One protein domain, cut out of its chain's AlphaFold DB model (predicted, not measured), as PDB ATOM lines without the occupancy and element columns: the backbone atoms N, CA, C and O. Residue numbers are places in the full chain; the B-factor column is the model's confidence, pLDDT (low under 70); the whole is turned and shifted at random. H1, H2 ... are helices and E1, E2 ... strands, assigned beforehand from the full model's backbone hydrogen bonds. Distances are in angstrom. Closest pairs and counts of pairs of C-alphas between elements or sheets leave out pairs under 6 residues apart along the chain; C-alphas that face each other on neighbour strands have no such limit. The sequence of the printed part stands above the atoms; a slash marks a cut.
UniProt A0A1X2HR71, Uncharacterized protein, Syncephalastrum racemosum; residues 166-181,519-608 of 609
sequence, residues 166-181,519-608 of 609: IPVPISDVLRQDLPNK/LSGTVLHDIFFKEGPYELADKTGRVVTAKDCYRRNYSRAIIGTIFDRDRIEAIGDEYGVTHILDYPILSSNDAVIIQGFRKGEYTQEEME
ATOM      1  N   ILE A 166     -30.739 -47.774  26.523       80.81
ATOM      2  CA  ILE A 166     -30.002 -48.295  27.677       80.81
ATOM      3  C   ILE A 166     -30.024 -47.222  28.777       80.81
ATOM      4  O   ILE A 166     -29.379 -46.186  28.603       80.81
ATOM      5  N   PRO A 167     -30.759 -47.405  29.889       84.31
ATOM      6  CA  PRO A 167     -30.655 -46.521  31.042       84.31
ATOM      7  C   PRO A 167     -29.370 -46.832  31.824       84.31
ATOM      8  O   PRO A 167     -29.148 -47.965  32.240       84.31
ATOM      9  N   VAL A 168     -28.543 -45.813  32.044       84.94
ATOM     10  CA  VAL A 168     -27.261 -45.888  32.758       84.94
ATOM     11  C   VAL A 168     -27.222 -44.777  33.812       84.94
ATOM     12  O   VAL A 168     -27.652 -43.667  33.493       84.94
ATOM     13  N   PRO A 169     -26.718 -44.997  35.041       87.25
ATOM     14  CA  PRO A 169     -26.537 -43.917  36.012       87.25
ATOM     15  C   PRO A 169     -25.712 -42.760  35.431       87.25
ATOM     16  O   PRO A 169     -24.699 -42.988  34.769       87.25
ATOM     17  N   ILE A 170     -26.113 -41.508  35.685       87.06
ATOM     18  CA  ILE A 170     -25.384 -40.319  35.199       87.06
ATOM     19  C   ILE A 170     -23.918 -40.351  35.663       87.06
ATOM     20  O   ILE A 170     -23.025 -40.016  34.888       87.06
ATOM     21  N   SER A 171     -23.658 -40.811  36.892       86.06
ATOM     22  CA  SER A 171     -22.315 -41.003  37.462       86.06
ATOM     23  C   SER A 171     -21.360 -41.789  36.564       86.06
ATOM     24  O   SER A 171     -20.178 -41.463  36.499       86.06
ATOM     25  N   ASP A 172     -21.880 -42.796  35.865       85.88
ATOM     26  CA  ASP A 172     -21.095 -43.823  35.177       85.88
ATOM     27  C   ASP A 172     -20.723 -43.406  33.749       85.88
ATOM     28  O   ASP A 172     -19.939 -44.091  33.093       85.88
ATOM     29  N   VAL A 173     -21.295 -42.294  33.276       87.81
ATOM     30  CA  VAL A 173     -21.059 -41.686  31.958       87.81
ATOM     31  C   VAL A 173     -20.629 -40.220  32.047       87.81
ATOM     32  O   VAL A 173     -20.418 -39.585  31.017       87.81
ATOM     33  N   LEU A 174     -20.485 -39.647  33.245       88.62
ATOM     34  CA  LEU A 174     -19.828 -38.352  33.426       88.62
ATOM     35  C   LEU A 174     -18.311 -38.504  33.368       88.62
ATOM     36  O   LEU A 174     -17.741 -39.440  33.928       88.62
ATOM     37  N   ARG A 175     -17.645 -37.507  32.779       88.75
ATOM     38  CA  ARG A 175     -16.183 -37.399  32.804       88.75
ATOM     39  C   ARG A 175     -15.648 -37.501  34.231       88.75
ATOM     40  O   ARG A 175     -16.127 -36.816  35.143       88.75
ATOM     41  N   GLN A 176     -14.629 -38.335  34.434       85.50
ATOM     42  CA  GLN A 176     -14.003 -38.496  35.750       85.50
ATOM     43  C   GLN A 176     -13.396 -37.176  36.247       85.50
ATOM     44  O   GLN A 176     -13.571 -36.842  37.419       85.50
ATOM     45  N   ASP A 177     -12.805 -36.395  35.340       86.94
ATOM     46  CA  ASP A 177     -12.163 -35.103  35.594       86.94
ATOM     47  C   ASP A 177     -13.116 -33.894  35.614       86.94
ATOM     48  O   ASP A 177     -12.658 -32.788  35.890       86.94
ATOM     49  N   LEU A 178     -14.424 -34.071  35.359       86.88
ATOM     50  CA  LEU A 178     -15.396 -32.968  35.366       86.88
ATOM     51  C   LEU A 178     -15.402 -32.269  36.745       86.88
ATOM     52  O   LEU A 178     -15.792 -32.892  37.737       86.88
ATOM     53  N   PRO A 179     -15.004 -30.988  36.847       84.75
ATOM     54  CA  PRO A 179     -14.963 -30.293  38.126       84.75
ATOM     55  C   PRO A 179     -16.368 -29.909  38.606       84.75
ATOM     56  O   PRO A 179     -17.269 -29.666  37.804       84.75
ATOM     57  N   ASN A 180     -16.534 -29.790  39.928       86.25
ATOM     58  CA  ASN A 180     -17.768 -29.319  40.575       86.25
ATOM     59  C   ASN A 180     -19.036 -30.091  40.136       86.25
ATOM     60  O   ASN A 180     -20.025 -29.498  39.704       86.25
ATOM     61  N   LYS A 181     -18.985 -31.430  40.208       86.81
ATOM     62  CA  LYS A 181     -20.082 -32.315  39.766       86.81
ATOM     63  C   LYS A 181     -21.374 -32.086  40.552       86.81
ATOM     64  O   LYS A 181     -22.449 -32.197  39.977       86.81
ATOM     65  N   LEU A 519     -30.416 -33.972  25.471       72.19
ATOM     66  CA  LEU A 519     -29.293 -33.036  25.574       72.19
ATOM     67  C   LEU A 519     -28.559 -32.885  24.235       72.19
ATOM     68  O   LEU A 519     -27.499 -33.466  24.009       72.19
ATOM     69  N   SER A 520     -29.100 -32.055  23.344       70.81
ATOM     70  CA  SER A 520     -28.318 -31.555  22.207       70.81
ATOM     71  C   SER A 520     -27.229 -30.572  22.671       70.81
ATOM     72  O   SER A 520     -27.315 -29.983  23.752       70.81
ATOM     73  N   GLY A 521     -26.229 -30.299  21.825       69.69
ATOM     74  CA  GLY A 521     -25.174 -29.320  22.131       69.69
ATOM     75  C   GLY A 521     -25.670 -27.891  22.395       69.69
ATOM     76  O   GLY A 521     -24.995 -27.123  23.076       69.69
ATOM     77  N   THR A 522     -26.849 -27.521  21.887       69.19
ATOM     78  CA  THR A 522     -27.478 -26.221  22.168       69.19
ATOM     79  C   THR A 522     -28.211 -26.221  23.507       69.19
ATOM     80  O   THR A 522     -28.073 -25.264  24.263       69.19
ATOM     81  N   VAL A 523     -28.900 -27.315  23.849       72.25
ATOM     82  CA  VAL A 523     -29.539 -27.516  25.161       72.25
ATOM     83  C   VAL A 523     -28.489 -27.538  26.275       72.25
ATOM     84  O   VAL A 523     -28.641 -26.843  27.278       72.25
ATOM     85  N   LEU A 524     -27.368 -28.236  26.057       75.12
ATOM     86  CA  LEU A 524     -26.204 -28.190  26.947       75.12
ATOM     87  C   LEU A 524     -25.667 -26.762  27.128       75.12
ATOM     88  O   LEU A 524     -25.313 -26.375  28.242       75.12
ATOM     89  N   HIS A 525     -25.639 -25.955  26.060       76.44
ATOM     90  CA  HIS A 525     -25.172 -24.569  26.135       76.44
ATOM     91  C   HIS A 525     -26.091 -23.672  26.965       76.44
ATOM     92  O   HIS A 525     -25.610 -23.017  27.890       76.44
ATOM     93  N   ASP A 526     -27.399 -23.673  26.696       73.75
ATOM     94  CA  ASP A 526     -28.360 -22.850  27.440       73.75
ATOM     95  C   ASP A 526     -28.495 -23.274  28.920       73.75
ATOM     96  O   ASP A 526     -28.633 -22.401  29.784       73.75
ATOM     97  N   ILE A 527     -28.405 -24.576  29.232       77.19
ATOM     98  CA  ILE A 527     -28.493 -25.093  30.612       77.19
ATOM     99  C   ILE A 527     -27.189 -24.863  31.393       77.19
ATOM    100  O   ILE A 527     -27.225 -24.219  32.444       77.19
ATOM    101  N   PHE A 528     -26.050 -25.371  30.903       79.44
ATOM    102  CA  PHE A 528     -24.823 -25.511  31.703       79.44
ATOM    103  C   PHE A 528     -23.782 -24.405  31.480       79.44
ATOM    104  O   PHE A 528     -23.081 -24.050  32.428       79.44
ATOM    105  N   PHE A 529     -23.689 -23.834  30.272       81.31
ATOM    106  CA  PHE A 529     -22.577 -22.941  29.897       81.31
ATOM    107  C   PHE A 529     -22.934 -21.455  29.854       81.31
ATOM    108  O   PHE A 529     -22.170 -20.594  30.289       81.31
ATOM    109  N   LYS A 530     -24.107 -21.113  29.330       76.31
ATOM    110  CA  LYS A 530     -24.558 -19.727  29.180       76.31
ATOM    111  C   LYS A 530     -24.990 -19.143  30.524       76.31
ATOM    112  O   LYS A 530     -24.481 -18.105  30.944       76.31
ATOM    113  N   GLU A 531     -25.869 -19.850  31.228       67.88
ATOM    114  CA  GLU A 531     -26.478 -19.429  32.498       67.88
ATOM    115  C   GLU A 531     -26.364 -20.511  33.597       67.88
ATOM    116  O   GLU A 531     -27.100 -20.458  34.583       67.88
ATOM    117  N   GLY A 532     -25.486 -21.504  33.414       76.31
ATOM    118  CA  GLY A 532     -25.156 -22.546  34.395       76.31
ATOM    119  C   GLY A 532     -23.788 -22.334  35.068       76.31
ATOM    120  O   GLY A 532     -23.220 -21.241  34.955       76.31
ATOM    121  N   PRO A 533     -23.256 -23.350  35.777       83.44
ATOM    122  CA  PRO A 533     -22.044 -23.231  36.597       83.44
ATOM    123  C   PRO A 533     -20.731 -23.217  35.796       83.44
ATOM    124  O   PRO A 533     -19.687 -22.869  36.350       83.44
ATOM    125  N   TYR A 534     -20.766 -23.562  34.507       86.56
ATOM    126  CA  TYR A 534     -19.577 -23.699  33.669       86.56
ATOM    127  C   TYR A 534     -19.423 -22.555  32.663       86.56
ATOM    128  O   TYR A 534     -20.394 -21.904  32.274       86.56
ATOM    129  N   GLU A 535     -18.197 -22.337  32.188       86.75
ATOM    130  CA  GLU A 535     -17.903 -21.499  31.021       86.75
ATOM    131  C   GLU A 535     -17.164 -22.333  29.975       86.75
ATOM    132  O   GLU A 535     -16.096 -22.872  30.251       86.75
ATOM    133  N   LEU A 536     -17.741 -22.474  28.779       85.38
ATOM    134  CA  LEU A 536     -17.142 -23.264  27.705       85.38
ATOM    135  C   LEU A 536     -16.222 -22.386  26.854       85.38
ATOM    136  O   LEU A 536     -16.696 -21.465  26.186       85.38
ATOM    137  N   ALA A 537     -14.932 -22.708  26.831       85.62
ATOM    138  CA  ALA A 537     -13.937 -22.094  25.954       85.62
ATOM    139  C   ALA A 537     -13.351 -23.132  24.987       85.62
ATOM    140  O   ALA A 537     -13.349 -24.324  25.275       85.62
ATOM    141  N   ASP A 538     -12.856 -22.703  23.831       83.12
ATOM    142  CA  ASP A 538     -12.208 -23.599  22.870       83.12
ATOM    143  C   ASP A 538     -10.710 -23.818  23.158       83.12
ATOM    144  O   ASP A 538     -10.133 -23.246  24.091       83.12
ATOM    145  N   LYS A 539     -10.038 -24.627  22.329       78.81
ATOM    146  CA  LYS A 539      -8.579 -24.840  22.413       78.81
ATOM    147  C   LYS A 539      -7.712 -23.583  22.196       78.81
ATOM    148  O   LYS A 539      -6.505 -23.651  22.397       78.81
ATOM    149  N   THR A 540      -8.298 -22.433  21.849       77.69
ATOM    150  CA  THR A 540      -7.627 -21.116  21.776       77.69
ATOM    151  C   THR A 540      -7.998 -20.174  22.931       77.69
ATOM    152  O   THR A 540      -7.532 -19.037  22.965       77.69
ATOM    153  N   GLY A 541      -8.830 -20.623  23.878       75.81
ATOM    154  CA  GLY A 541      -9.357 -19.802  24.973       75.81
ATOM    155  C   GLY A 541     -10.536 -18.907  24.571       75.81
ATOM    156  O   GLY A 541     -10.951 -18.048  25.348       75.81
ATOM    157  N   ARG A 542     -11.105 -19.082  23.370       81.50
ATOM    158  CA  ARG A 542     -12.274 -18.321  22.919       81.50
ATOM    159  C   ARG A 542     -13.547 -18.914  23.522       81.50
ATOM    160  O   ARG A 542     -13.869 -20.070  23.263       81.50
ATOM    161  N   VAL A 543     -14.321 -18.095  24.234       82.75
ATOM    162  CA  VAL A 543     -15.645 -18.478  24.757       82.75
ATOM    163  C   VAL A 543     -16.576 -18.906  23.615       82.75
ATOM    164  O   VAL A 543     -16.795 -18.167  22.649       82.75
ATOM    165  N   VAL A 544     -17.135 -20.109  23.740       77.38
ATOM    166  CA  VAL A 544     -18.067 -20.721  22.790       77.38
ATOM    167  C   VAL A 544     -19.467 -20.159  23.032       77.38
ATOM    168  O   VAL A 544     -19.960 -20.173  24.160       77.38
ATOM    169  N   THR A 545     -20.143 -19.681  21.984       73.00
ATOM    170  CA  THR A 545     -21.532 -19.196  22.084       73.00
ATOM    171  C   THR A 545     -22.526 -20.214  21.526       73.00
ATOM    172  O   THR A 545     -22.182 -21.001  20.648       73.00
ATOM    173  N   ALA A 546     -23.801 -20.134  21.925       65.50
ATOM    174  CA  ALA A 546     -24.870 -20.964  21.357       65.50
ATOM    175  C   ALA A 546     -24.960 -20.892  19.812       65.50
ATOM    176  O   ALA A 546     -25.389 -21.851  19.172       65.50
ATOM    177  N   LYS A 547     -24.517 -19.783  19.192       66.25
ATOM    178  CA  LYS A 547     -24.422 -19.648  17.727       66.25
ATOM    179  C   LYS A 547     -23.261 -20.437  17.122       66.25
ATOM    180  O   LYS A 547     -23.383 -20.884  15.986       66.25
ATOM    181  N   ASP A 548     -22.157 -20.599  17.848       68.06
ATOM    182  CA  ASP A 548     -21.051 -21.465  17.433       68.06
ATOM    183  C   ASP A 548     -21.486 -22.934  17.515       68.06
ATOM    184  O   ASP A 548     -21.308 -23.668  16.544       68.06
ATOM    185  N   CYS A 549     -22.168 -23.328  18.602       65.00
ATOM    186  CA  CYS A 549     -22.756 -24.665  18.764       65.00
ATOM    187  C   CYS A 549     -23.654 -25.052  17.574       65.00
ATOM    188  O   CYS A 549     -23.538 -26.152  17.037       65.00
ATOM    189  N   TYR A 550     -24.512 -24.122  17.137       58.72
ATOM    190  CA  TYR A 550     -25.476 -24.322  16.047       58.72
ATOM    191  C   TYR A 550     -24.824 -24.454  14.656       58.72
ATOM    192  O   TYR A 550     -25.398 -25.058  13.756       58.72
ATOM    193  N   ARG A 551     -23.645 -23.855  14.436       56.28
ATOM    194  CA  ARG A 551     -23.127 -23.596  13.078       56.28
ATOM    195  C   ARG A 551     -22.298 -24.711  12.443       56.28
ATOM    196  O   ARG A 551     -22.062 -24.646  11.244       56.28
ATOM    197  N   ARG A 552     -21.810 -25.682  13.218       54.44
ATOM    198  CA  ARG A 552     -20.781 -26.644  12.762       54.44
ATOM    199  C   ARG A 552     -20.894 -28.043  13.384       54.44
ATOM    200  O   ARG A 552     -19.916 -28.778  13.430       54.44
ATOM    201  N   ASN A 553     -22.074 -28.420  13.876       55.84
ATOM    202  CA  ASN A 553     -22.319 -29.739  14.483       55.84
ATOM    203  C   ASN A 553     -21.403 -30.066  15.682       55.84
ATOM    204  O   ASN A 553     -21.188 -31.230  16.019       55.84
ATOM    205  N   TYR A 554     -20.925 -29.037  16.392       66.56
ATOM    206  CA  TYR A 554     -20.125 -29.204  17.606       66.56
ATOM    207  C   TYR A 554     -20.893 -29.881  18.754       66.56
ATOM    208  O   TYR A 554     -20.281 -30.135  19.781       66.56
ATOM    209  N   SER A 555     -22.179 -30.232  18.602       67.62
ATOM    210  CA  SER A 555     -22.927 -31.084  19.540       67.62
ATOM    211  C   SER A 555     -22.113 -32.285  20.013       67.62
ATOM    212  O   SER A 555     -21.989 -32.471  21.222       67.62
ATOM    213  N   ARG A 556     -21.466 -33.015  19.086       70.25
ATOM    214  CA  ARG A 556     -20.584 -34.137  19.435       70.25
ATOM    215  C   ARG A 556     -19.463 -33.669  20.378       70.25
ATOM    216  O   ARG A 556     -19.334 -34.203  21.474       70.25
ATOM    217  N   ALA A 557     -18.715 -32.624  20.027       75.00
ATOM    218  CA  ALA A 557     -17.629 -32.098  20.864       75.00
ATOM    219  C   ALA A 557     -18.104 -31.533  22.224       75.00
ATOM    220  O   ALA A 557     -17.436 -31.742  23.230       75.00
ATOM    221  N   ILE A 558     -19.259 -30.861  22.272       78.19
ATOM    222  CA  ILE A 558     -19.835 -30.255  23.485       78.19
ATOM    223  C   ILE A 558     -20.274 -31.342  24.474       78.19
ATOM    224  O   ILE A 558     -19.975 -31.230  25.660       78.19
ATOM    225  N   ILE A 559     -20.909 -32.419  23.995       80.19
ATOM    226  CA  ILE A 559     -21.251 -33.595  24.815       80.19
ATOM    227  C   ILE A 559     -19.988 -34.151  25.496       80.19
ATOM    228  O   ILE A 559     -19.997 -34.358  26.707       80.19
ATOM    229  N   GLY A 560     -18.877 -34.264  24.759       81.00
ATOM    230  CA  GLY A 560     -17.575 -34.717  25.277       81.00
ATOM    231  C   GLY A 560     -16.871 -33.781  26.274       81.00
ATOM    232  O   GLY A 560     -15.805 -34.128  26.778       81.00
ATOM    233  N   THR A 561     -17.430 -32.605  26.590       84.94
ATOM    234  CA  THR A 561     -16.921 -31.749  27.687       84.94
ATOM    235  C   THR A 561     -17.556 -32.058  29.043       84.94
ATOM    236  O   THR A 561     -17.062 -31.591  30.062       84.94
ATOM    237  N   ILE A 562     -18.627 -32.856  29.061       86.50
ATOM    238  CA  ILE A 562     -19.385 -33.231  30.265       86.50
ATOM    239  C   ILE A 562     -19.403 -34.755  30.424       86.50
ATOM    240  O   ILE A 562     -19.119 -35.274  31.503       86.50
ATOM    241  N   PHE A 563     -19.707 -35.470  29.342       87.75
ATOM    242  CA  PHE A 563     -19.848 -36.920  29.330       87.75
ATOM    243  C   PHE A 563     -18.578 -37.611  28.833       87.75
ATOM    244  O   PHE A 563     -17.921 -37.143  27.899       87.75
ATOM    245  N   ASP A 564     -18.250 -38.731  29.467       88.12
ATOM    246  CA  ASP A 564     -17.179 -39.632  29.067       88.12
ATOM    247  C   ASP A 564     -17.616 -40.393  27.809       88.12
ATOM    248  O   ASP A 564     -18.585 -41.156  27.809       88.12
ATOM    249  N   ARG A 565     -16.923 -40.113  26.704       84.00
ATOM    250  CA  ARG A 565     -17.246 -40.661  25.386       84.00
ATOM    251  C   ARG A 565     -16.927 -42.134  25.291       84.00
ATOM    252  O   ARG A 565     -17.768 -42.914  24.863       84.00
ATOM    253  N   ASP A 566     -15.711 -42.475  25.682       86.25
ATOM    254  CA  ASP A 566     -15.126 -43.792  25.505       86.25
ATOM    255  C   ASP A 566     -15.880 -44.781  26.400       86.25
ATOM    256  O   ASP A 566     -16.156 -45.911  25.998       86.25
ATOM    257  N   ARG A 567     -16.343 -44.318  27.572       88.06
ATOM    258  CA  ARG A 567     -17.253 -45.066  28.440       88.06
ATOM    259  C   ARG A 567     -18.661 -45.227  27.855       88.06
ATOM    260  O   ARG A 567     -19.193 -46.331  27.929       88.06
ATOM    261  N   ILE A 568     -19.257 -44.189  27.257       84.81
ATOM    262  CA  ILE A 568     -20.551 -44.301  26.548       84.81
ATOM    263  C   ILE A 568     -20.451 -45.291  25.378       84.81
ATOM    264  O   ILE A 568     -21.311 -46.160  25.238       84.81
ATOM    265  N   GLU A 569     -19.403 -45.187  24.563       84.81
ATOM    266  CA  GLU A 569     -19.176 -46.034  23.388       84.81
ATOM    267  C   GLU A 569     -18.885 -47.494  23.811       84.81
ATOM    268  O   GLU A 569     -19.485 -48.415  23.253       84.81
ATOM    269  N   ALA A 570     -18.131 -47.721  24.896       86.00
ATOM    270  CA  ALA A 570     -17.935 -49.051  25.489       86.00
ATOM    271  C   ALA A 570     -19.224 -49.686  26.055       86.00
ATOM    272  O   ALA A 570     -19.416 -50.893  25.912       86.00
ATOM    273  N   ILE A 571     -20.123 -48.902  26.666       84.56
ATOM    274  CA  ILE A 571     -21.445 -49.399  27.100       84.56
ATOM    275  C   ILE A 571     -22.320 -49.737  25.883       84.56
ATOM    276  O   ILE A 571     -23.086 -50.699  25.920       84.56
ATOM    277  N   GLY A 572     -22.189 -48.994  24.780       83.00
ATOM    278  CA  GLY A 572     -22.809 -49.363  23.507       83.00
ATOM    279  C   GLY A 572     -22.384 -50.755  23.050       83.00
ATOM    280  O   GLY A 572     -23.237 -51.613  22.831       83.00
ATOM    281  N   ASP A 573     -21.076 -51.009  22.975       83.56
ATOM    282  CA  ASP A 573     -20.545 -52.315  22.572       83.56
ATOM    283  C   ASP A 573     -20.951 -53.453  23.531       83.56
ATOM    284  O   ASP A 573     -21.323 -54.529  23.059       83.56
ATOM    285  N   GLU A 574     -20.961 -53.214  24.852       86.12
ATOM    286  CA  GLU A 574     -21.419 -54.174  25.876       86.12
ATOM    287  C   GLU A 574     -22.872 -54.633  25.638       86.12
ATOM    288  O   GLU A 574     -23.181 -55.821  25.738       86.12
ATOM    289  N   TYR A 575     -23.755 -53.706  25.252       81.56
ATOM    290  CA  TYR A 575     -25.173 -53.971  24.976       81.56
ATOM    291  C   TYR A 575     -25.459 -54.294  23.496       81.56
ATOM    292  O   TYR A 575     -26.622 -54.430  23.101       81.56
ATOM    293  N   GLY A 576     -24.421 -54.440  22.664       77.88
ATOM    294  CA  GLY A 576     -24.555 -54.780  21.248       77.88
ATOM    295  C   GLY A 576     -25.165 -53.663  20.394       77.88
ATOM    296  O   GLY A 576     -25.961 -53.946  19.498       77.88
ATOM    297  N   VAL A 577     -24.807 -52.406  20.656       77.94
ATOM    298  CA  VAL A 577     -25.211 -51.209  19.901       77.94
ATOM    299  C   VAL A 577     -24.043 -50.712  19.045       77.94
ATOM    300  O   VAL A 577     -22.993 -50.366  19.573       77.94
ATOM    301  N   THR A 578     -24.218 -50.648  17.721       67.00
ATOM    302  CA  THR A 578     -23.169 -50.215  16.769       67.00
ATOM    303  C   THR A 578     -23.103 -48.712  16.550       67.00
ATOM    304  O   THR A 578     -22.036 -48.187  16.245       67.00
ATOM    305  N   HIS A 579     -24.228 -48.011  16.679       69.12
ATOM    306  CA  HIS A 579     -24.300 -46.570  16.439       69.12
ATOM    307  C   HIS A 579     -25.122 -45.899  17.531       69.12
ATOM    308  O   HIS A 579     -26.353 -45.940  17.511       69.12
ATOM    309  N   ILE A 580     -24.420 -45.276  18.478       71.56
ATOM    310  CA  ILE A 580     -25.009 -44.419  19.508       71.56
ATOM    311  C   ILE A 580     -25.367 -43.061  18.896       71.56
ATOM    312  O   ILE A 580     -24.579 -42.465  18.159       71.56
ATOM    313  N   LEU A 581     -26.553 -42.560  19.232       70.31
ATOM    314  CA  LEU A 581     -27.059 -41.261  18.804       70.31
ATOM    315  C   LEU A 581     -26.384 -40.133  19.610       70.31
ATOM    316  O   LEU A 581     -26.324 -40.190  20.837       70.31
ATOM    317  N   ASP A 582     -25.899 -39.084  18.931       66.75
ATOM    318  CA  ASP A 582     -25.165 -37.936  19.516       66.75
ATOM    319  C   ASP A 582     -26.078 -36.962  20.318       66.75
ATOM    320  O   ASP A 582     -26.036 -35.739  20.151       66.75
ATOM    321  N   TYR A 583     -26.939 -37.502  21.186       70.81
ATOM    322  CA  TYR A 583     -27.794 -36.765  22.123       70.81
ATOM    323  C   TYR A 583     -28.180 -37.633  23.345       70.81
ATOM    324  O   TYR A 583     -29.222 -38.289  23.322       70.81
ATOM    325  N   PRO A 584     -27.396 -37.638  24.442       73.69
ATOM    326  CA  PRO A 584     -27.793 -38.336  25.665       73.69
ATOM    327  C   PRO A 584     -29.113 -37.774  26.210       73.69
ATOM    328  O   PRO A 584     -29.346 -36.561  26.185       73.69
ATOM    329  N   ILE A 585     -29.993 -38.646  26.704       76.50
ATOM    330  CA  ILE A 585     -31.296 -38.238  27.248       76.50
ATOM    331  C   ILE A 585     -31.269 -38.367  28.773       76.50
ATOM    332  O   ILE A 585     -31.203 -39.479  29.284       76.50
ATOM    333  N   LEU A 586     -31.360 -37.255  29.507       74.44
ATOM    334  CA  LEU A 586     -31.529 -37.299  30.966       74.44
ATOM    335  C   LEU A 586     -32.921 -37.812  31.323       74.44
ATOM    336  O   LEU A 586     -33.902 -37.329  30.766       74.44
ATOM    337  N   SER A 587     -32.986 -38.737  32.273       71.38
ATOM    338  CA  SER A 587     -34.188 -39.198  32.966       71.38
ATOM    339  C   SER A 587     -34.349 -38.480  34.314       71.38
ATOM    340  O   SER A 587     -33.373 -38.000  34.886       71.38
ATOM    341  N   SER A 588     -35.563 -38.482  34.867       64.31
ATOM    342  CA  SER A 588     -35.857 -38.059  36.248       64.31
ATOM    343  C   SER A 588     -35.191 -38.914  37.332       64.31
ATOM    344  O   SER A 588     -35.180 -38.508  38.488       64.31
ATOM    345  N   ASN A 589     -34.676 -40.092  36.975       65.38
ATOM    346  CA  ASN A 589     -34.196 -41.108  37.917       65.38
ATOM    347  C   ASN A 589     -32.652 -41.142  37.960       65.38
ATOM    348  O   ASN A 589     -32.063 -42.220  37.978       65.38
ATOM    349  N   ASP A 590     -32.016 -39.971  37.834       71.38
ATOM    350  CA  ASP A 590     -30.559 -39.762  37.740       71.38
ATOM    351  C   ASP A 590     -29.827 -40.682  36.741       71.38
ATOM    352  O   ASP A 590     -28.671 -41.071  36.929       71.38
ATOM    353  N   ALA A 591     -30.499 -40.995  35.629       79.94
ATOM    354  CA  ALA A 591     -29.989 -41.853  34.564       79.94
ATOM    355  C   ALA A 591     -29.868 -41.108  33.225       79.94
ATOM    356  O   ALA A 591     -30.783 -40.390  32.817       79.94
ATOM    357  N   VAL A 592     -28.770 -41.336  32.502       83.00
ATOM    358  CA  VAL A 592     -28.684 -41.080  31.061       83.00
ATOM    359  C   VAL A 592     -29.246 -42.289  30.332       83.00
ATOM    360  O   VAL A 592     -28.816 -43.416  30.554       83.00
ATOM    361  N   ILE A 593     -30.173 -42.061  29.411       81.50
ATOM    362  CA  ILE A 593     -30.573 -43.065  28.432       81.50
ATOM    363  C   ILE A 593     -29.687 -42.881  27.202       81.50
ATOM    364  O   ILE A 593     -29.821 -41.899  26.465       81.50
ATOM    365  N   ILE A 594     -28.777 -43.834  27.003       80.75
ATOM    366  CA  ILE A 594     -28.023 -44.007  25.761       80.75
ATOM    367  C   ILE A 594     -28.983 -44.638  24.748       80.75
ATOM    368  O   ILE A 594     -29.683 -45.599  25.071       80.75
ATOM    369  N   GLN A 595     -29.042 -44.104  23.529       80.25
ATOM    370  CA  GLN A 595     -29.873 -44.649  22.455       80.25
ATOM    371  C   GLN A 595     -29.028 -45.010  21.237       80.25
ATOM    372  O   GLN A 595     -28.109 -44.264  20.899       80.25
ATOM    373  N   GLY A 596     -29.348 -46.114  20.561       75.56
ATOM    374  CA  GLY A 596     -28.657 -46.505  19.332       75.56
ATOM    375  C   GLY A 596     -29.174 -47.782  18.675       75.56
ATOM    376  O   GLY A 596     -30.026 -48.479  19.226       75.56
ATOM    377  N   PHE A 597     -28.664 -48.074  17.478       76.31
ATOM    378  CA  PHE A 597     -29.082 -49.218  16.657       76.31
ATOM    379  C   PHE A 597     -28.317 -50.502  17.001       76.31
ATOM    380  O   PHE A 597     -27.130 -50.453  17.335       76.31
ATOM    381  N   ARG A 598     -28.986 -51.656  16.897       75.62
ATOM    382  CA  ARG A 598     -28.414 -52.959  17.257       75.62
ATOM    383  C   ARG A 598     -27.426 -53.495  16.213       75.62
ATOM    384  O   ARG A 598     -27.692 -53.517  15.012       75.62
ATOM    385  N   LYS A 599     -26.310 -54.022  16.715       65.50
ATOM    386  CA  LYS A 599     -25.212 -54.655  15.979       65.50
ATOM    387  C   LYS A 599     -25.717 -55.849  15.163       65.50
ATOM    388  O   LYS A 599     -26.072 -56.881  15.724       65.50
ATOM    389  N   GLY A 600     -25.726 -55.701  13.837       59.31
ATOM    390  CA  GLY A 600     -26.094 -56.759  12.891       59.31
ATOM    391  C   GLY A 600     -27.581 -56.864  12.529       59.31
ATOM    392  O   GLY A 600     -27.916 -57.732  11.731       59.31
ATOM    393  N   GLU A 601     -28.462 -55.999  13.052       60.88
ATOM    394  CA  GLU A 601     -29.858 -55.915  12.571       60.88
ATOM    395  C   GLU A 601     -30.019 -54.986  11.350       60.88
ATOM    396  O   GLU A 601     -31.053 -55.039  10.692       60.88
ATOM    397  N   TYR A 602     -28.993 -54.187  11.021       59.09
ATOM    398  CA  TYR A 602     -28.979 -53.226   9.910       59.09
ATOM    399  C   TYR A 602     -27.613 -53.197   9.214       59.09
ATOM    400  O   TYR A 602     -26.569 -53.341   9.862       59.09
ATOM    401  N   THR A 603     -27.610 -52.987   7.897       58.19
ATOM    402  CA  THR A 603     -26.394 -52.691   7.119       58.19
ATOM    403  C   THR A 603     -25.884 -51.273   7.391       58.19
ATOM    404  O   THR A 603     -26.599 -50.436   7.937       58.19
ATOM    405  N   GLN A 604     -24.637 -50.966   7.011       47.50
ATOM    406  CA  GLN A 604     -24.105 -49.610   7.202       47.50
ATOM    407  C   GLN A 604     -24.873 -48.560   6.377       47.50
ATOM    408  O   GLN A 604     -25.038 -47.443   6.854       47.50
ATOM    409  N   GLU A 605     -25.384 -48.920   5.196       43.84
ATOM    410  CA  GLU A 605     -26.219 -48.029   4.378       43.84
ATOM    411  C   GLU A 605     -27.582 -47.777   5.048       43.84
ATOM    412  O   GLU A 605     -27.993 -46.629   5.167       43.84
ATOM    413  N   GLU A 606     -28.227 -48.803   5.618       44.72
ATOM    414  CA  GLU A 606     -29.463 -48.646   6.414       44.72
ATOM    415  C   GLU A 606     -29.260 -47.887   7.740       44.72
ATOM    416  O   GLU A 606     -30.225 -47.401   8.317       44.72
ATOM    417  N   MET A 607     -28.024 -47.774   8.239       43.56
ATOM    418  CA  MET A 607     -27.657 -46.938   9.397       43.56
ATOM    419  C   MET A 607     -27.139 -45.541   8.985       43.56
ATOM    420  O   MET A 607     -26.610 -44.795   9.821       43.56
ATOM    421  N   GLU A 608     -27.254 -45.202   7.695       41.34
ATOM    422  CA  GLU A 608     -26.876 -43.923   7.079       41.34
ATOM    423  C   GLU A 608     -28.007 -43.308   6.207       41.34
ATOM    424  O   GLU A 608     -27.791 -42.252   5.607       41.34
TER     425      GLU A 608
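What this domain is: This is residues 166 to 181 and 519 to 608 of the 609 residues of an uncharacterized protein of Syncephalastrum racemosum (UniProt A0A1X2HR71). Two small lobes sit end to end: one is a three-stranded sheet with helix H4 across one face, its other face bare of named helices, and the other is a cluster of short helices, H1, H2 and H3, with strand E2 beside H1. Residues 560 to 564 join H3 to H4 between the lobes. The printed part has 106 residues, with four named helices and four named strands in the order E1, H1, E2, H2, H3, H4, E3, E4; the sheet runs E1, E4, E3, antiparallel. The class is mixed, helices and strands, with under half of the residues in named elements. The whole is compact, with a radius of gyration of the C-alphas of 14.8 A and spans of 42 by 30 by 23 A.

How they stand to each other: In the sheet, E4, residues 591 to 598, is the inner strand. E1, residues 166 to 169, is its antiparallel neighbour, with N 166 and O 594 within hydrogen-bond range at 2.8 A. E3, residues 577 to 580, forms a hairpin with E4, with N 578 and O 597 at 2.9 A. The pairing is staggered: E4 pairs with E1 over residues 591 to 594 and with E3 over 596 to 598. H4, residues 565 to 574, is on the sheet in two layers, a helix on one face of a sheet. It lies over E4 at a height over the sheet of 8.4 A and runs slantwise to the strands, at 57 degrees to E4 on the local plane; their closest C-alphas, of Ile 568 and Ile 594, are 7.5 A apart. H3, residues 555 to 559, is only just apart from H4, closest 8.1 A. H1, residues 521 to 530, touches H3, the closest C-alphas, of Gly 521 and Ser 555, being 3.9 A apart. H2, residues 546 to 551, touches H1 at a shallow tilt of 23 degrees, opposite ways, with the C-alphas of Thr 522 and Ala 546 closest at 5.9 A. E2, residues 534 to 537, pairs with no named strand; its closest C-alpha to H1 is that of Glu 535, 5.0 A from that of Phe 529. Every O i to N i+4 pair is within hydrogen-bond range in H2, H3 and H4, and 5 of 6 are in H1.

Where its parts are: E1 begins at C-alpha 166, (-30.002, -48.295, 27.677). H1 is 11.9 A long and H4 14.2 A. E4 is 20.6 A long and ends at C-alpha 598, (-28.414, -52.959, 17.257).

The domain as a whole: The C-alphas farthest apart, of Gly 541 and Glu 601, are 43.3 A apart. Residues 182 to 518 are not printed, and C-alphas 181 and 519 are 16.9 A apart across this cut. Of the links printed whole, none is long. Mean pLDDT of the printed part is 75.4; 28 residues are under 70, among them 546 to 555 and 599 to 608.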